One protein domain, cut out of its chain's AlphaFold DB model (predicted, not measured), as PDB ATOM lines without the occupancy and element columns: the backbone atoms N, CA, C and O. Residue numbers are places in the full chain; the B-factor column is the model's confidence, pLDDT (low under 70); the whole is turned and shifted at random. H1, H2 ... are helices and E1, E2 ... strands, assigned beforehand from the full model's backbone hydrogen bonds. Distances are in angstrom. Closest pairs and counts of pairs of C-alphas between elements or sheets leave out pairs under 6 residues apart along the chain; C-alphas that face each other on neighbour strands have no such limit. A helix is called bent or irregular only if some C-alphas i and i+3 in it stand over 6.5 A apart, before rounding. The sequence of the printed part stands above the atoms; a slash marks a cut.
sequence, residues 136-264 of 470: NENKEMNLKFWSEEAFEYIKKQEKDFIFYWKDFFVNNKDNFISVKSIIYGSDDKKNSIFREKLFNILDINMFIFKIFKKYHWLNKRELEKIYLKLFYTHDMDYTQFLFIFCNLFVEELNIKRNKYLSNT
ATOM      1  N   ASN A 136      22.384   8.768 -35.105       43.97
ATOM      2  CA  ASN A 136      22.138   7.509 -34.404       43.97
ATOM      3  C   ASN A 136      22.712   7.490 -32.977       43.97
ATOM      4  O   ASN A 136      21.976   7.123 -32.067       43.97
ATOM      5  N   GLU A 137      23.927   8.001 -32.739       49.34
ATOM      6  CA  GLU A 137      24.496   8.096 -31.379       49.34
ATOM      7  C   GLU A 137      23.663   9.025 -30.477       49.34
ATOM      8  O   GLU A 137      23.419   8.731 -29.309       49.34
ATOM      9  N   ASN A 138      23.103  10.101 -31.042       59.53
ATOM     10  CA  ASN A 138      22.204  10.999 -30.312       59.53
ATOM     11  C   ASN A 138      20.916  10.313 -29.818       59.53
ATOM     12  O   ASN A 138      20.350  10.737 -28.811       59.53
ATOM     13  N   LYS A 139      20.403   9.284 -30.508       64.38
ATOM     14  CA  LYS A 139      19.186   8.583 -30.063       64.38
ATOM     15  C   LYS A 139      19.469   7.682 -28.869       64.38
ATOM     16  O   LYS A 139      18.730   7.760 -27.891       64.38
ATOM     17  N   GLU A 140      20.527   6.879 -28.935       65.62
ATOM     18  CA  GLU A 140      20.932   5.994 -27.837       65.62
ATOM     19  C   GLU A 140      21.330   6.789 -26.592       65.62
ATOM     20  O   GLU A 140      20.859   6.487 -25.498       65.62
ATOM     21  N   MET A 141      22.089   7.879 -26.751       67.25
ATOM     22  CA  MET A 141      22.447   8.750 -25.628       67.25
ATOM     23  C   MET A 141      21.237   9.444 -25.002       67.25
ATOM     24  O   MET A 141      21.145   9.525 -23.779       67.25
ATOM     25  N   ASN A 142      20.285   9.932 -25.807       73.62
ATOM     26  CA  ASN A 142      19.059  10.511 -25.254       73.62
ATOM     27  C   ASN A 142      18.246   9.444 -24.506       73.62
ATOM     28  O   ASN A 142      17.724   9.738 -23.437       73.62
ATOM     29  N   LEU A 143      18.145   8.218 -25.034       77.44
ATOM     30  CA  LEU A 143      17.474   7.113 -24.341       77.44
ATOM     31  C   LEU A 143      18.143   6.814 -22.994       77.44
ATOM     32  O   LEU A 143      17.442   6.737 -21.989       77.44
ATOM     33  N   LYS A 144      19.478   6.738 -22.962       79.06
ATOM     34  CA  LYS A 144      20.244   6.515 -21.731       79.06
ATOM     35  C   LYS A 144      20.066   7.649 -20.713       79.06
ATOM     36  O   LYS A 144      19.823   7.398 -19.534       79.06
ATOM     37  N   PHE A 145      20.083   8.903 -21.173       84.38
ATOM     38  CA  PHE A 145      19.769  10.064 -20.336       84.38
ATOM     39  C   PHE A 145      18.371   9.959 -19.707       84.38
ATOM     40  O   PHE A 145      18.204  10.238 -18.521       84.38
ATOM     41  N   TRP A 146      17.366   9.545 -20.487       87.75
ATOM     42  CA  TRP A 146      16.002   9.378 -19.985       87.75
ATOM     43  C   TRP A 146      15.873   8.222 -18.986       87.75
ATOM     44  O   TRP A 146      15.115   8.354 -18.024       87.75
ATOM     45  N   SER A 147      16.613   7.124 -19.180       83.38
ATOM     46  CA  SER A 147      16.566   5.962 -18.285       83.38
ATOM     47  C   SER A 147      17.288   6.169 -16.955       83.38
ATOM     48  O   SER A 147      16.855   5.600 -15.958       83.38
ATOM     49  N   GLU A 148      18.367   6.954 -16.932       83.88
ATOM     50  CA  GLU A 148      19.222   7.121 -15.748       83.88
ATOM     51  C   GLU A 148      18.976   8.477 -15.065       83.88
ATOM     52  O   GLU A 148      18.446   8.551 -13.960       83.88
ATOM     53  N   GLU A 149      19.307   9.577 -15.740       88.12
ATOM     54  CA  GLU A 149      19.366  10.912 -15.133       88.12
ATOM     55  C   GLU A 149      17.995  11.582 -15.000       88.12
ATOM     56  O   GLU A 149      17.677  12.188 -13.971       88.12
ATOM     57  N   ALA A 150      17.173  11.514 -16.051       90.94
ATOM     58  CA  ALA A 150      15.888  12.203 -16.060       90.94
ATOM     59  C   ALA A 150      14.878  11.549 -15.121       90.94
ATOM     60  O   ALA A 150      14.162  12.257 -14.412       90.94
ATOM     61  N   PHE A 151      14.841  10.214 -15.095       93.44
ATOM     62  CA  PHE A 151      13.987   9.470 -14.178       93.44
ATOM     63  C   PHE A 151      14.333   9.789 -12.719       93.44
ATOM     64  O   PHE A 151      13.449  10.204 -11.974       93.44
ATOM     65  N   GLU A 152      15.607   9.683 -12.328       94.06
ATOM     66  CA  GLU A 152      16.032   9.954 -10.949       94.06
ATOM     67  C   GLU A 152      15.798  11.413 -10.539       94.06
ATOM     68  O   GLU A 152      15.362  11.684  -9.418       94.06
ATOM     69  N   TYR A 153      16.009  12.370 -11.450       94.00
ATOM     70  CA  TYR A 153      15.671  13.765 -11.180       94.00
ATOM     71  C   TYR A 153      14.172  13.947 -10.917       94.00
ATOM     72  O   TYR A 153      13.812  14.522  -9.895       94.00
ATOM     73  N   ILE A 154      13.299  13.445 -11.797       93.88
ATOM     74  CA  ILE A 154      11.844  13.614 -11.645       93.88
ATOM     75  C   ILE A 154      11.338  12.886 -10.395       93.88
ATOM     76  O   ILE A 154      10.546  13.450  -9.647       93.88
ATOM     77  N   LYS A 155      11.859  11.688 -10.114       94.38
ATOM     78  CA  LYS A 155      11.567  10.921  -8.897       94.38
ATOM     79  C   LYS A 155      11.940  11.687  -7.629       94.38
ATOM     80  O   LYS A 155      11.162  11.741  -6.684       94.38
ATOM     81  N   LYS A 156      13.101  12.349  -7.602       95.56
ATOM     82  CA  LYS A 156      13.493  13.186  -6.458       95.56
ATOM     83  C   LYS A 156      12.529  14.360  -6.230       95.56
ATOM     84  O   LYS A 156      12.352  14.768  -5.087       95.56
ATOM     85  N   GLN A 157      11.904  14.866  -7.295       93.88
ATOM     86  CA  GLN A 157      10.947  15.978  -7.256       93.88
ATOM     87  C   GLN A 157       9.480  15.533  -7.130       93.88
ATOM     88  O   GLN A 157       8.581  16.358  -7.264       93.88
ATOM     89  N   GLU A 158       9.202  14.253  -6.873       92.94
ATOM     90  CA  GLU A 158       7.839  13.703  -6.859       92.94
ATOM     91  C   GLU A 158       6.890  14.478  -5.929       92.94
ATOM     92  O   GLU A 158       5.787  14.857  -6.326       92.94
ATOM     93  N   LYS A 159       7.355  14.809  -4.718       92.69
ATOM     94  CA  LYS A 159       6.578  15.597  -3.749       92.69
ATOM     95  C   LYS A 159       6.248  16.998  -4.266       92.69
ATOM     96  O   LYS A 159       5.123  17.458  -4.077       92.69
ATOM     97  N   ASP A 160       7.192  17.643  -4.945       92.69
ATOM     98  CA  ASP A 160       6.995  18.976  -5.520       92.69
ATOM     99  C   ASP A 160       6.006  18.920  -6.687       92.69
ATOM    100  O   ASP A 160       5.120  19.765  -6.789       92.69
ATOM    101  N   PHE A 161       6.084  17.887  -7.531       93.50
ATOM    102  CA  PHE A 161       5.094  17.647  -8.583       93.50
ATOM    103  C   PHE A 161       3.677  17.533  -8.014       93.50
ATOM    104  O   PHE A 161       2.764  18.186  -8.520       93.50
ATOM    105  N   ILE A 162       3.492  16.753  -6.945       92.50
ATOM    106  CA  ILE A 162       2.188  16.590  -6.285       92.50
ATOM    107  C   ILE A 162       1.727  17.910  -5.658       92.50
ATOM    108  O   ILE A 162       0.548  18.259  -5.762       92.50
ATOM    109  N   PHE A 163       2.634  18.658  -5.026       93.06
ATOM    110  CA  PHE A 163       2.335  19.973  -4.461       93.06
ATOM    111  C   PHE A 163       1.822  20.937  -5.537       93.06
ATOM    112  O   PHE A 163       0.725  21.474  -5.402       93.06
ATOM    113  N   TYR A 164       2.567  21.102  -6.633       92.31
ATOM    114  CA  TYR A 164       2.192  22.009  -7.717       92.31
ATOM    115  C   TYR A 164       0.959  21.545  -8.482       92.31
ATOM    116  O   TYR A 164       0.188  22.370  -8.961       92.31
ATOM    117  N   TRP A 165       0.735  20.238  -8.587       93.62
ATOM    118  CA  TRP A 165      -0.508  19.719  -9.138       93.62
ATOM    119  C   TRP A 165      -1.714  20.156  -8.314       93.62
ATOM    120  O   TRP A 165      -2.662  20.717  -8.869       93.62
ATOM    121  N   LYS A 166      -1.653  19.970  -6.990       92.25
ATOM    122  CA  LYS A 166      -2.713  20.442  -6.098       92.25
ATOM    123  C   LYS A 166      -2.886  21.950  -6.214       92.25
ATOM    124  O   LYS A 166      -4.013  22.403  -6.338       92.25
ATOM    125  N   ASP A 167      -1.796  22.708  -6.226       90.19
ATOM    126  CA  ASP A 167      -1.829  24.168  -6.341       90.19
ATOM    127  C   ASP A 167      -2.497  24.649  -7.642       90.19
ATOM    128  O   ASP A 167      -3.416  25.462  -7.595       90.19
ATOM    129  N   PHE A 168      -2.112  24.101  -8.799       90.31
ATOM    130  CA  PHE A 168      -2.615  24.562 -10.098       90.31
ATOM    131  C   PHE A 168      -3.993  24.020 -10.486       90.31
ATOM    132  O   PHE A 168      -4.723  24.717 -11.194       90.31
ATOM    133  N   PHE A 169      -4.336  22.794 -10.083       90.25
ATOM    134  CA  PHE A 169      -5.498  22.080 -10.630       90.25
ATOM    135  C   PHE A 169      -6.570  21.724  -9.600       90.25
ATOM    136  O   PHE A 169      -7.721  21.556  -9.988       90.25
ATOM    137  N   VAL A 170      -6.226  21.616  -8.312       89.19
ATOM    138  CA  VAL A 170      -7.179  21.192  -7.265       89.19
ATOM    139  C   VAL A 170      -7.604  22.366  -6.388       89.19
ATOM    140  O   VAL A 170      -8.785  22.594  -6.160       89.19
ATOM    141  N   ASN A 171      -6.628  23.131  -5.910       88.69
ATOM    142  CA  ASN A 171      -6.801  24.210  -4.945       88.69
ATOM    143  C   ASN A 171      -6.854  25.592  -5.608       88.69
ATOM    144  O   ASN A 171      -6.987  26.600  -4.910       88.69
ATOM    145  N   ASN A 172      -6.720  25.647  -6.934       83.25
ATOM    146  CA  ASN A 172      -6.680  26.897  -7.668       83.25
ATOM    147  C   ASN A 172      -8.036  27.608  -7.585       83.25
ATOM    148  O   ASN A 172      -9.060  27.083  -8.018       83.25
ATOM    149  N   LYS A 173      -8.030  28.815  -7.013       82.88
ATOM    150  CA  LYS A 173      -9.218  29.672  -6.887       82.88
ATOM    151  C   LYS A 173      -9.387  30.620  -8.073       82.88
ATOM    152  O   LYS A 173     -10.428  31.262  -8.188       82.88
ATOM    153  N   ASP A 174      -8.370  30.727  -8.925       81.81
ATOM    154  CA  ASP A 174      -8.404  31.562 -10.113       81.81
ATOM    155  C   ASP A 174      -9.047  30.811 -11.284       81.81
ATOM    156  O   ASP A 174      -8.820  29.624 -11.501       81.81
ATOM    157  N   ASN A 175      -9.764  31.543 -12.141       84.25
ATOM    158  CA  ASN A 175     -10.323  31.007 -13.391       84.25
ATOM    159  C   ASN A 175      -9.251  30.735 -14.472       84.25
ATOM    160  O   ASN A 175      -9.571  30.628 -15.657       84.25
ATOM    161  N   PHE A 176      -7.969  30.722 -14.105       85.12
ATOM    162  CA  PHE A 176      -6.850  30.487 -15.007       85.12
ATOM    163  C   PHE A 176      -5.681  29.832 -14.266       85.12
ATOM    164  O   PHE A 176      -5.500  29.998 -13.063       85.12
ATOM    165  N   ILE A 177      -4.829  29.146 -15.020       85.94
ATOM    166  CA  ILE A 177      -3.544  28.628 -14.556       85.94
ATOM    167  C   ILE A 177      -2.439  29.580 -15.008       85.94
ATOM    168  O   ILE A 177      -2.423  30.050 -16.151       85.94
ATOM    169  N   SER A 178      -1.506  29.889 -14.111       81.00
ATOM    170  CA  SER A 178      -0.402  30.801 -14.398       81.00
ATOM    171  C   SER A 178       0.879  30.065 -14.815       81.00
ATOM    172  O   SER A 178       1.304  29.086 -14.203       81.00
ATOM    173  N   VAL A 179       1.530  30.556 -15.874       81.88
ATOM    174  CA  VAL A 179       2.873  30.109 -16.278       81.88
ATOM    175  C   VAL A 179       3.922  30.855 -15.447       81.88
ATOM    176  O   VAL A 179       3.810  32.076 -15.283       81.88
ATOM    177  N   LYS A 180       4.935  30.118 -14.954       66.94
ATOM    178  CA  LYS A 180       5.957  30.523 -13.967       66.94
ATOM    179  C   LYS A 180       6.334  32.005 -14.092       66.94
ATOM    180  O   LYS A 180       6.782  32.469 -15.146       66.94
ATOM    181  N   SER A 181       6.139  32.733 -12.992       52.97
ATOM    182  CA  SER A 181       6.440  34.156 -12.849       52.97
ATOM    183  C   SER A 181       7.936  34.410 -12.732       52.97
ATOM    184  O   SER A 181       8.651  33.636 -12.093       52.97
ATOM    185  N   ILE A 182       8.403  35.535 -13.270       46.06
ATOM    186  CA  ILE A 182       9.703  36.070 -12.865       46.06
ATOM    187  C   ILE A 182       9.473  36.879 -11.586       46.06
ATOM    188  O   ILE A 182       8.582  37.732 -11.556       46.06
ATOM    189  N   ILE A 183      10.223  36.566 -10.530       45.88
ATOM    190  CA  ILE A 183      10.185  37.299  -9.262       45.88
ATOM    191  C   ILE A 183      11.210  38.426  -9.365       45.88
ATOM    192  O   ILE A 183      12.385  38.159  -9.614       45.88
ATOM    193  N   TYR A 184      10.773  39.666  -9.161       44.81
ATOM    194  CA  TYR A 184      11.667  40.812  -9.004       44.81
ATOM    195  C   TYR A 184      11.269  41.604  -7.753       44.81
ATOM    196  O   TYR A 184      10.089  41.899  -7.550       44.81
ATOM    197  N   GLY A 185      12.260  41.937  -6.926       43.28
ATOM    198  CA  GLY A 185      12.103  42.705  -5.689       43.28
ATOM    199  C   GLY A 185      13.090  42.267  -4.605       43.28
ATOM    200  O   GLY A 185      13.518  41.114  -4.594       43.28
ATOM    201  N   SER A 186      13.468  43.194  -3.724       41.97
ATOM    202  CA  SER A 186      14.178  42.903  -2.472       41.97
ATOM    203  C   SER A 186      13.253  42.190  -1.477       41.97
ATOM    204  O   SER A 186      12.031  42.219  -1.650       41.97
ATOM    205  N   ASP A 187      13.843  41.543  -0.464       47.66
ATOM    206  CA  ASP A 187      13.219  40.537   0.418       47.66
ATOM    207  C   ASP A 187      11.827  40.890   0.984       47.66
ATOM    208  O   ASP A 187      11.022  39.983   1.189       47.66
ATOM    209  N   ASP A 188      11.478  42.175   1.104       42.34
ATOM    210  CA  ASP A 188      10.203  42.626   1.680       42.34
ATOM    211  C   ASP A 188       9.069  42.916   0.669       42.34
ATOM    212  O   ASP A 188       7.923  43.119   1.078       42.34
ATOM    213  N   LYS A 189       9.318  42.925  -0.654       40.66
ATOM    214  CA  LYS A 189       8.267  43.092  -1.689       40.66
ATOM    215  C   LYS A 189       8.551  42.267  -2.946       40.66
ATOM    216  O   LYS A 189       9.052  42.779  -3.948       40.66
ATOM    217  N   LYS A 190       8.167  40.989  -2.927       42.78
ATOM    218  CA  LYS A 190       8.188  40.123  -4.117       42.78
ATOM    219  C   LYS A 190       6.993  40.432  -5.019       42.78
ATOM    220  O   LYS A 190       5.881  39.992  -4.747       42.78
ATOM    221  N   ASN A 191       7.232  41.141  -6.121       44.25
ATOM    222  CA  ASN A 191       6.244  41.268  -7.189       44.25
ATOM    223  C   ASN A 191       6.419  40.111  -8.184       44.25
ATOM    224  O   ASN A 191       7.519  39.880  -8.695       44.25
ATOM    225  N   SER A 192       5.334  39.389  -8.476       46.28
ATOM    226  CA  SER A 192       5.290  38.339  -9.496       46.28
ATOM    227  C   SER A 192       4.589  38.859 -10.753       46.28
ATOM    228  O   SER A 192       3.432  39.274 -10.728       46.28
ATOM    229  N   ILE A 193       5.290  38.842 -11.890       49.81
ATOM    230  CA  ILE A 193       4.656  39.061 -13.196       49.81
ATOM    231  C   ILE A 193       4.405  37.692 -13.816       49.81
ATOM    232  O   ILE A 193       5.348  36.961 -14.131       49.81
ATOM    233  N   PHE A 194       3.131  37.346 -13.998       57.25
ATOM    234  CA  PHE A 194       2.734  36.151 -14.739       57.25
ATOM    235  C   PHE A 194       3.159  36.284 -16.203       57.25
ATOM    236  O   PHE A 194       2.830  37.272 -16.863       57.25
ATOM    237  N   ARG A 195       3.877  35.285 -16.729       63.97
ATOM    238  CA  ARG A 195       4.305  35.284 -18.140       63.97
ATOM    239  C   ARG A 195       3.134  35.103 -19.101       63.97
ATOM    240  O   ARG A 195       3.094  35.740 -20.150       63.97
ATOM    241  N   GLU A 196       2.209  34.217 -18.753       79.94
ATOM    242  CA  GLU A 196       1.044  33.843 -19.556       79.94
ATOM    243  C   GLU A 196      -0.040  33.297 -18.609       79.94
ATOM    244  O   GLU A 196       0.283  32.693 -17.583       79.94
ATOM    245  N   LYS A 197      -1.314  33.548 -18.932       86.12
ATOM    246  CA  LYS A 197      -2.482  32.990 -18.236       86.12
ATOM    247  C   LYS A 197      -3.162  31.997 -19.175       86.12
ATOM    248  O   LYS A 197      -3.398  32.353 -20.328       86.12
ATOM    249  N   LEU A 198      -3.455  30.796 -18.688       87.94
ATOM    250  CA  LEU A 198      -4.053  29.698 -19.449       87.94
ATOM    251  C   LEU A 198      -5.453  29.427 -18.900       87.94
ATOM    252  O   LEU A 198      -5.595  29.136 -17.717       87.94
ATOM    253  N   PHE A 199      -6.483  29.548 -19.730       85.56
ATOM    254  CA  PHE A 199      -7.878  29.492 -19.283       85.56
ATOM    255  C   PHE A 199      -8.513  28.117 -19.483       85.56
ATOM    256  O   PHE A 199      -9.544  27.819 -18.890       85.56
ATOM    257  N   ASN A 200      -7.937  27.283 -20.347       86.81
ATOM    258  CA  ASN A 200      -8.513  25.990 -20.695       86.81
ATOM    259  C   ASN A 200      -7.443  24.977 -21.135       86.81
ATOM    260  O   ASN A 200      -6.260  25.290 -21.294       86.81
ATOM    261  N   ILE A 201      -7.886  23.743 -21.380       86.12
ATOM    262  CA  ILE A 201      -7.043  22.629 -21.829       86.12
ATOM    263  C   ILE A 201      -6.336  22.907 -23.172       86.12
ATOM    264  O   ILE A 201      -5.232  22.409 -23.398       86.12
ATOM    265  N   LEU A 202      -6.926  23.704 -24.074       87.56
ATOM    266  CA  LEU A 202      -6.294  24.062 -25.351       87.56
ATOM    267  C   LEU A 202      -5.107  24.996 -25.120       87.56
ATOM    268  O   LEU A 202      -4.050  24.776 -25.709       87.56
ATOM    269  N   ASP A 203      -5.239  25.967 -24.215       89.25
ATOM    270  CA  ASP A 203      -4.147  26.867 -23.833       89.25
ATOM    271  C   ASP A 203      -2.980  26.083 -23.214       89.25
ATOM    272  O   ASP A 203      -1.819  26.300 -23.573       89.25
ATOM    273  N   ILE A 204      -3.286  25.112 -22.344       90.88
ATOM    274  CA  ILE A 204      -2.295  24.201 -21.751       90.88
ATOM    275  C   ILE A 204      -1.583  23.394 -22.838       90.88
ATOM    276  O   ILE A 204      -0.352  23.364 -22.891       90.88
ATOM    277  N   ASN A 205      -2.336  22.783 -23.753       91.75
ATOM    278  CA  ASN A 205      -1.762  22.009 -24.849       91.75
ATOM    279  C   ASN A 205      -0.913  22.870 -25.791       91.75
ATOM    280  O   ASN A 205       0.159  22.441 -26.219       91.75
ATOM    281  N   MET A 206      -1.342  24.098 -26.087       87.75
ATOM    282  CA  MET A 206      -0.557  25.052 -26.869       87.75
ATOM    283  C   MET A 206       0.737  25.441 -26.153       87.75
ATOM    284  O   MET A 206       1.785  25.521 -26.797       87.75
ATOM    285  N   PHE A 207       0.689  25.661 -24.839       90.81
ATOM    286  CA  PHE A 207       1.875  25.917 -24.027       90.81
ATOM    287  C   PHE A 207       2.851  24.734 -24.079       90.81
ATOM    288  O   PHE A 207       4.009  24.917 -24.461       90.81
ATOM    289  N   ILE A 208       2.376  23.517 -23.800       93.44
ATOM    290  CA  ILE A 208       3.178  22.289 -23.884       93.44
ATOM    291  C   ILE A 208       3.785  22.161 -25.288       93.44
ATOM    292  O   ILE A 208       4.990  21.969 -25.433       93.44
ATOM    293  N   PHE A 209       2.992  22.355 -26.344       89.56
ATOM    294  CA  PHE A 209       3.469  22.285 -27.724       89.56
ATOM    295  C   PHE A 209       4.590  23.293 -28.018       89.56
ATOM    296  O   PHE A 209       5.594  22.928 -28.636       89.56
ATOM    297  N   LYS A 210       4.471  24.544 -27.548       87.12
ATOM    298  CA  LYS A 210       5.540  25.555 -27.672       87.12
ATOM    299  C   LYS A 210       6.832  25.080 -26.996       87.12
ATOM    300  O   LYS A 210       7.907  25.259 -27.570       87.12
ATOM    301  N   ILE A 211       6.741  24.456 -25.819       86.81
ATOM    302  CA  ILE A 211       7.902  23.938 -25.080       86.81
ATOM    303  C   ILE A 211       8.535  22.741 -25.795       86.81
ATOM    304  O   ILE A 211       9.746  22.735 -25.985       86.81
ATOM    305  N   PHE A 212       7.752  21.785 -26.297       86.94
ATOM    306  CA  PHE A 212       8.276  20.674 -27.108       86.94
ATOM    307  C   PHE A 212       8.906  21.146 -28.425       86.94
ATOM    308  O   PHE A 212       9.878  20.560 -28.900       86.94
ATOM    309  N   LYS A 213       8.394  22.235 -29.011       82.00
ATOM    310  CA  LYS A 213       9.019  22.881 -30.169       82.00
ATOM    311  C   LYS A 213      10.323  23.593 -29.800       82.00
ATOM    312  O   LYS A 213      11.213  23.674 -30.634       82.00
ATOM    313  N   LYS A 214      10.447  24.117 -28.579       80.56
ATOM    314  CA  LYS A 214      11.692  24.716 -28.070       80.56
ATOM    315  C   LYS A 214      12.738  23.637 -27.758       80.56
ATOM    316  O   LYS A 214      13.893  23.787 -28.137       80.56
ATOM    317  N   TYR A 215      12.333  22.546 -27.112       81.50
ATOM    318  CA  TYR A 215      13.204  21.445 -26.694       81.50
ATOM    319  C   TYR A 215      12.915  20.180 -27.497       81.50
ATOM    320  O   TYR A 215      12.283  19.241 -27.016       81.50
ATOM    321  N   HIS A 216      13.432  20.131 -28.724       79.00
ATOM    322  CA  HIS A 216      13.242  18.996 -29.635       79.00
ATOM    323  C   HIS A 216      13.778  17.653 -29.113       79.00
ATOM    324  O   HIS A 216      13.422  16.606 -29.644       79.00
ATOM    325  N   TRP A 217      14.635  17.674 -28.091       80.00
ATOM    326  CA  TRP A 217      15.162  16.476 -27.443       80.00
ATOM    327  C   TRP A 217      14.169  15.813 -26.476       80.00
ATOM    328  O   TRP A 217      14.396  14.674 -26.060       80.00
ATOM    329  N   LEU A 218      13.083  16.503 -26.106       86.75
ATOM    330  CA  LEU A 218      12.049  15.932 -25.252       86.75
ATOM    331  C   LEU A 218      11.362  14.762 -25.949       86.75
ATOM    332  O   LEU A 218      10.838  14.893 -27.056       86.75
ATOM    333  N   ASN A 219      11.315  13.622 -25.266       85.38
ATOM    334  CA  ASN A 219      10.675  12.426 -25.782       85.38
ATOM    335  C   ASN A 219       9.365  12.173 -25.032       85.38
ATOM    336  O   ASN A 219       9.377  11.787 -23.865       85.38
ATOM    337  N   LYS A 220       8.230  12.368 -25.719       88.69
ATOM    338  CA  LYS A 220       6.895  12.137 -25.140       88.69
ATOM    339  C   LYS A 220       6.738  10.715 -24.601       88.69
ATOM    340  O   LYS A 220       6.240  10.554 -23.498       88.69
ATOM    341  N   ARG A 221       7.220   9.706 -25.338       89.81
ATOM    342  CA  ARG A 221       7.103   8.295 -24.933       89.81
ATOM    343  C   ARG A 221       7.884   8.005 -23.653       89.81
ATOM    344  O   ARG A 221       7.401   7.271 -22.803       89.81
ATOM    345  N   GLU A 222       9.074   8.583 -23.495       91.19
ATOM    346  CA  GLU A 222       9.848   8.402 -22.258       91.19
ATOM    347  C   GLU A 222       9.209   9.151 -21.084       91.19
ATOM    348  O   GLU A 222       9.083   8.585 -20.004       91.19
ATOM    349  N   LEU A 223       8.703  10.370 -21.297       92.94
ATOM    350  CA  LEU A 223       7.948  11.098 -20.270       92.94
ATOM    351  C   LEU A 223       6.674  10.361 -19.841       92.94
ATOM    352  O   LEU A 223       6.340  10.364 -18.662       92.94
ATOM    353  N   GLU A 224       5.976   9.720 -20.777       94.50
ATOM    354  CA  GLU A 224       4.813   8.876 -20.490       94.50
ATOM    355  C   GLU A 224       5.193   7.668 -19.630       94.50
ATOM    356  O   GLU A 224       4.538   7.407 -18.628       94.50
ATOM    357  N   LYS A 225       6.304   6.982 -19.928       93.62
ATOM    358  CA  LYS A 225       6.809   5.897 -19.067       93.62
ATOM    359  C   LYS A 225       7.139   6.380 -17.653       93.62
ATOM    360  O   LYS A 225       6.864   5.662 -16.695       93.62
ATOM    361  N   ILE A 226       7.748   7.562 -17.515       93.62
ATOM    362  CA  ILE A 226       8.060   8.140 -16.200       93.62
ATOM    363  C   ILE A 226       6.765   8.455 -15.447       93.62
ATOM    364  O   ILE A 226       6.627   8.065 -14.290       93.62
ATOM    365  N   TYR A 227       5.802   9.092 -16.117       95.12
ATOM    366  CA  TYR A 227       4.473   9.355 -15.568       95.12
ATOM    367  C   TYR A 227       3.792   8.070 -15.086       95.12
ATOM    368  O   TYR A 227       3.370   7.997 -13.934       95.12
ATOM    369  N   LEU A 228       3.767   7.033 -15.928       94.62
ATOM    370  CA  LEU A 228       3.139   5.755 -15.601       94.62
ATOM    371  C   LEU A 228       3.767   5.083 -14.373       94.62
ATOM    372  O   LEU A 228       3.068   4.440 -13.597       94.62
ATOM    373  N   LYS A 229       5.081   5.239 -14.183       93.25
ATOM    374  CA  LYS A 229       5.807   4.652 -13.049       93.25
ATOM    375  C   LYS A 229       5.660   5.429 -11.744       93.25
ATOM    376  O   LYS A 229       5.687   4.803 -10.693       93.25
ATOM    377  N   LEU A 230       5.598   6.759 -11.805       91.75
ATOM    378  CA  LEU A 230       5.704   7.615 -10.617       91.75
ATOM    379  C   LEU A 230       4.378   8.254 -10.200       91.75
ATOM    380  O   LEU A 230       4.184   8.520  -9.024       91.75
ATOM    381  N   PHE A 231       3.474   8.525 -11.144       91.81
ATOM    382  CA  PHE A 231       2.309   9.379 -10.893       91.81
ATOM    383  C   PHE A 231       0.970   8.754 -11.299       91.81
ATOM    384  O   PHE A 231      -0.063   9.323 -10.970       91.81
ATOM    385  N   TYR A 232       0.947   7.593 -11.962       84.19
ATOM    386  CA  TYR A 232      -0.300   6.952 -12.418       84.19
ATOM    387  C   TYR A 232      -1.276   6.604 -11.291       84.19
ATOM    388  O   TYR A 232      -2.485   6.597 -11.488       84.19
ATOM    389  N   THR A 233      -0.760   6.307 -10.099       78.75
ATOM    390  CA  THR A 233      -1.575   6.021  -8.912       78.75
ATOM    391  C   THR A 233      -2.138   7.281  -8.252       78.75
ATOM    392  O   THR A 233      -2.811   7.184  -7.229       78.75
ATOM    393  N   HIS A 234      -1.833   8.463  -8.785       77.94
ATOM    394  CA  HIS A 234      -2.384   9.736  -8.342       77.94
ATOM    395  C   HIS A 234      -3.454  10.217  -9.326       77.94
ATOM    396  O   HIS A 234      -3.370   9.937 -10.516       77.94
ATOM    397  N   ASP A 235      -4.410  11.027  -8.859       86.44
ATOM    398  CA  ASP A 235      -5.481  11.605  -9.698       86.44
ATOM    399  C   ASP A 235      -4.979  12.648 -10.725       86.44
ATOM    400  O   ASP A 235      -5.762  13.372 -11.341       86.44
ATOM    401  N   MET A 236      -3.661  12.768 -10.898       91.88
ATOM    402  CA  MET A 236      -3.031  13.655 -11.865       91.88
ATOM    403  C   MET A 236      -3.078  13.019 -13.250       91.88
ATOM    404  O   MET A 236      -2.466  11.974 -13.482       91.88
ATOM    405  N   ASP A 237      -3.729  13.679 -14.207       93.00
ATOM    406  CA  ASP A 237      -3.697  13.224 -15.596       93.00
ATOM    407  C   ASP A 237      -2.355  13.554 -16.287       93.00
ATOM    408  O   ASP A 237      -1.578  14.414 -15.858       93.00
ATOM    409  N   TYR A 238      -2.072  12.873 -17.398       94.94
ATOM    410  CA  TYR A 238      -0.811  13.049 -18.123       94.94
ATOM    411  C   TYR A 238      -0.611  14.471 -18.685       94.94
ATOM    412  O   TYR A 238       0.520  14.954 -18.767       94.94
ATOM    413  N   THR A 239      -1.684  15.179 -19.047       94.94
ATOM    414  CA  THR A 239      -1.603  16.567 -19.538       94.94
ATOM    415  C   THR A 239      -1.214  17.515 -18.407       94.94
ATOM    416  O   THR A 239      -0.368  18.389 -18.602       94.94
ATOM    417  N   GLN A 240      -1.776  17.316 -17.214       94.62
ATOM    418  CA  GLN A 240      -1.431  18.056 -16.000       94.62
ATOM    419  C   GLN A 240       0.026  17.801 -15.598       94.62
ATOM    420  O   GLN A 240       0.771  18.754 -15.358       94.62
ATOM    421  N   PHE A 241       0.468  16.539 -15.631       96.25
ATOM    422  CA  PHE A 241       1.872  16.173 -15.435       96.25
ATOM    423  C   PHE A 241       2.791  16.906 -16.424       96.25
ATOM    424  O   PHE A 241       3.760  17.558 -16.020       96.25
ATOM    425  N   LEU A 242       2.472  16.852 -17.723       96.50
ATOM    426  CA  LEU A 242       3.258  17.520 -18.760       96.50
ATOM    427  C   LEU A 242       3.284  19.036 -18.578       96.50
ATOM    428  O   LEU A 242       4.327  19.648 -18.816       96.50
ATOM    429  N   PHE A 243       2.173  19.646 -18.160       95.50
ATOM    430  CA  PHE A 243       2.122  21.072 -17.860       95.50
ATOM    431  C   PHE A 243       3.095  21.429 -16.738       95.50
ATOM    432  O   PHE A 243       3.940  22.299 -16.936       95.50
ATOM    433  N   ILE A 244       3.024  20.734 -15.600       94.25
ATOM    434  CA  ILE A 244       3.890  20.981 -14.437       94.25
ATOM    435  C   ILE A 244       5.357  20.802 -14.827       94.25
ATOM    436  O   ILE A 244       6.177  21.694 -14.592       94.25
ATOM    437  N   PHE A 245       5.674  19.701 -15.513       95.19
ATOM    438  CA  PHE A 245       7.014  19.427 -16.022       95.19
ATOM    439  C   PHE A 245       7.527  20.560 -16.927       95.19
ATOM    440  O   PHE A 245       8.607  21.109 -16.693       95.19
ATOM    441  N   CYS A 246       6.742  20.956 -17.934       93.25
ATOM    442  CA  CYS A 246       7.112  21.997 -18.894       93.25
ATOM    443  C   CYS A 246       7.194  23.393 -18.263       93.25
ATOM    444  O   CYS A 246       8.001  24.214 -18.695       93.25
ATOM    445  N   ASN A 247       6.351  23.681 -17.273       91.25
ATOM    446  CA  ASN A 247       6.274  24.983 -16.621       91.25
ATOM    447  C   ASN A 247       7.413  25.186 -15.614       91.25
ATOM    448  O   ASN A 247       7.965  26.283 -15.519       91.25
ATOM    449  N   LEU A 248       7.777  24.138 -14.868       89.50
ATOM    450  CA  LEU A 248       8.622  24.283 -13.684       89.50
ATOM    451  C   LEU A 248       9.986  23.593 -13.775       89.50
ATOM    452  O   LEU A 248      10.945  24.165 -13.255       89.50
ATOM    453  N   PHE A 249      10.088  22.441 -14.446       90.44
ATOM    454  CA  PHE A 249      11.227  21.518 -14.308       90.44
ATOM    455  C   PHE A 249      12.075  21.344 -15.582       90.44
ATOM    456  O   PHE A 249      13.244  20.965 -15.507       90.44
ATOM    457  N   VAL A 250      11.529  21.649 -16.765       89.12
ATOM    458  CA  VAL A 250      12.208  21.406 -18.054       89.12
ATOM    459  C   VAL A 250      13.541  22.151 -18.209       89.12
ATOM    460  O   VAL A 250      14.476  21.609 -18.794       89.12
ATOM    461  N   GLU A 251      13.658  23.378 -17.690       82.94
ATOM    462  CA  GLU A 251      14.882  24.187 -17.815       82.94
ATOM    463  C   GLU A 251      16.041  23.581 -17.007       82.94
ATOM    464  O   GLU A 251      17.148  23.442 -17.526       82.94
ATOM    465  N   GLU A 252      15.791  23.151 -15.768       83.50
ATOM    466  CA  GLU A 252      16.803  22.481 -14.941       83.50
ATOM    467  C   GLU A 252      17.218  21.137 -15.536       83.50
ATOM    468  O   GLU A 252      18.410  20.814 -15.601       83.50
ATOM    469  N   LEU A 253      16.250  20.367 -16.041       87.44
ATOM    470  CA  LEU A 253      16.551  19.104 -16.698       87.44
ATOM    471  C   LEU A 253      17.347  19.315 -17.995       87.44
ATOM    472  O   LEU A 253      18.244  18.530 -18.300       87.44
ATOM    473  N   ASN A 254      17.093  20.403 -18.728       82.62
ATOM    474  CA  ASN A 254      17.895  20.788 -19.887       82.62
ATOM    475  C   ASN A 254      19.355  21.080 -19.496       82.62
ATOM    476  O   ASN A 254      20.267  20.679 -20.215       82.62
ATOM    477  N   ILE A 255      19.602  21.737 -18.359       77.94
ATOM    478  CA  ILE A 255      20.965  21.972 -17.850       77.94
ATOM    479  C   ILE A 255      21.658  20.635 -17.548       77.94
ATOM    480  O   ILE A 255      22.766  20.397 -18.030       77.94
ATOM    481  N   LYS A 256      20.983  19.727 -16.830       82.31
ATOM    482  CA  LYS A 256      21.495  18.374 -16.542       82.31
ATOM    483  C   LYS A 256      21.797  17.583 -17.811       82.31
ATOM    484  O   LYS A 256      22.878  17.013 -17.923       82.31
ATOM    485  N   ARG A 257      20.892  17.599 -18.793       81.31
ATOM    486  CA  ARG A 257      21.105  16.957 -20.096       81.31
ATOM    487  C   ARG A 257      22.337  17.507 -20.799       81.31
ATOM    488  O   ARG A 257      23.133  16.738 -21.319       81.31
ATOM    489  N   ASN A 258      22.498  18.827 -20.830       71.88
ATOM    490  CA  ASN A 258      23.658  19.437 -21.471       71.88
ATOM    491  C   ASN A 258      24.966  19.047 -20.772       71.88
ATOM    492  O   ASN A 258      25.945  18.794 -21.465       71.88
ATOM    493  N   LYS A 259      24.959  18.904 -19.439       73.06
ATOM    494  CA  LYS A 259      26.098  18.370 -18.677       73.06
ATOM    495  C   LYS A 259      26.369  16.888 -18.974       73.06
ATOM    496  O   LYS A 259      27.514  16.474 -19.093       73.06
ATOM    497  N   TYR A 260      25.321  16.080 -19.125       74.12
ATOM    498  CA  TYR A 260      25.454  14.678 -19.527       74.12
ATOM    499  C   TYR A 260      26.082  14.558 -20.926       74.12
ATOM    500  O   TYR A 260      27.048  13.829 -21.115       74.12
ATOM    501  N   LEU A 261      25.602  15.359 -21.883       69.00
ATOM    502  CA  LEU A 261      26.121  15.421 -23.255       69.00
ATOM    503  C   LEU A 261      27.491  16.111 -23.379       69.00
ATOM    504  O   LEU A 261      28.128  16.040 -24.431       69.00
ATOM    505  N   SER A 262      27.951  16.836 -22.358       59.47
ATOM    506  CA  SER A 262      29.322  17.360 -22.321       59.47
ATOM    507  C   SER A 262      30.341  16.340 -21.830       59.47
ATOM    508  O   SER A 262      31.516  16.497 -22.136       59.47
ATOM    509  N   ASN A 263      29.903  15.295 -21.125       57.22
ATOM    510  CA  ASN A 263      30.779  14.284 -20.529       57.22
ATOM    511  C   ASN A 263      30.975  13.027 -21.397       57.22
ATOM    512  O   ASN A 263      31.634  12.088 -20.966       57.22
ATOM    513  N   THR A 264      30.396  12.977 -22.596       58.22
ATOM    514  CA  THR A 264      30.581  11.868 -23.546       58.22
ATOM    515  C   THR A 264      31.791  12.119 -24.443       58.22
ATOM    516  O   THR A 264      32.039  13.272 -24.790       58.22
TER     517      THR A 264
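What this domain is: This is residues 136 to 264 of the 470 residues of the protein "Hypothetical ATP/GTP-binding protein" of Mycoplasma penetrans (strain HF-2) (UniProt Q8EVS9). A helix arm, H5a, sits in the middle, with H2 and H3 packed on it from opposite sides; beyond its bend the other arm, H5b, turns off and crosses H1, while H4 lies near the beginning of H5a. A small hairpin of two strands, E1 and E2, lies far out from this helical body. The printed part has 129 residues with five named helices and two named strands, in the order H1, H2, E1, E2, H3, H4, H5; the class is mostly helix, and the sheet, E1 - E2, is antiparallel. The whole is compact, with a radius of gyration of the C-alphas of 15.8 A and spans of 46 by 36 by 26 A.

Where its parts are: H1, residues 137 to 156, begins with C-alpha 137 at (24.496, 8.096, -31.379) and is 27.7 A long; it has a kink of 31 degrees near residue 145 and is irregular, but only just, with C-alphas 147 and 150 6.7 A apart. H2, residues 158 to 170, is 16.8 A long. The strands are E1, residues 182 to 184, 6.4 A, and E2, residues 191 to 193, 6.6 A. H3, residues 201 to 214, is 19.9 A long, and H4, residues 220 to 230, is 15.3 A long. H5, residues 238 to 262, was assigned as one helix by its hydrogen bonds but is bent, with C-alphas 248 and 251 7.5 A apart. Its arms are H5a, residues 238 to 248, 15.3 A, and H5b, residues 251 to 262, 16.6 A, which ends with C-alpha 262 at (29.322, 17.360, -22.321).

How they stand to each other: H5, taken whole, is the hub and touches four other helices; the helix packing is mostly crossed, with few shallow tilts. H5a touches H2 about perpendicular, at 73 degrees, the closest C-alphas being those of Phe 161 and Ile 244, 6.8 A apart. H5a touches H3 at a steep tilt of 55 degrees, the same way; the closest C-alphas are those of Ile 208 and Phe 243, 6.2 A apart. H5a and H4 only just touch, with 3 pairs of C-alphas within 8 A, the closest those of Tyr 227 and Tyr 238, 6.9 A apart. H5b stands about perpendicular to H5a, at 79 degrees. H5b touches H1 at a steep tilt of 45 degrees, opposite ways, the closest C-alphas being those of Ala 150 and Leu 253, 7.0 A apart. H1, with residues 146 to 155 alone, only just touches H4, with 3 pairs of C-alphas within 8 A, the closest those of Phe 151 and Ile 226, 6.4 A apart. H1 and H2 meet only through their link. E1 and E2 form a hairpin, with N 184 and O 191 3.3 A apart, within hydrogen-bond range. Both strands are apart from H5a and H5b. In H2, H3, H4, H5a and H5b every O i to N i+4 pair is within hydrogen-bond range; in H1, 14 of 16 are.

The domain as a whole: The two C-alphas farthest apart, those of Asn 136 and Asp 188, are 51.7 A apart. The printed part has no cut. The link from H2 to E1, 11 residues, is long, and within it residues 177 to 178 pair antiparallel with residues 197 to 198. The mean pLDDT of the printed part is 80.9; residues 136 to 141, 180 to 195 and 261 to 264 are under 70.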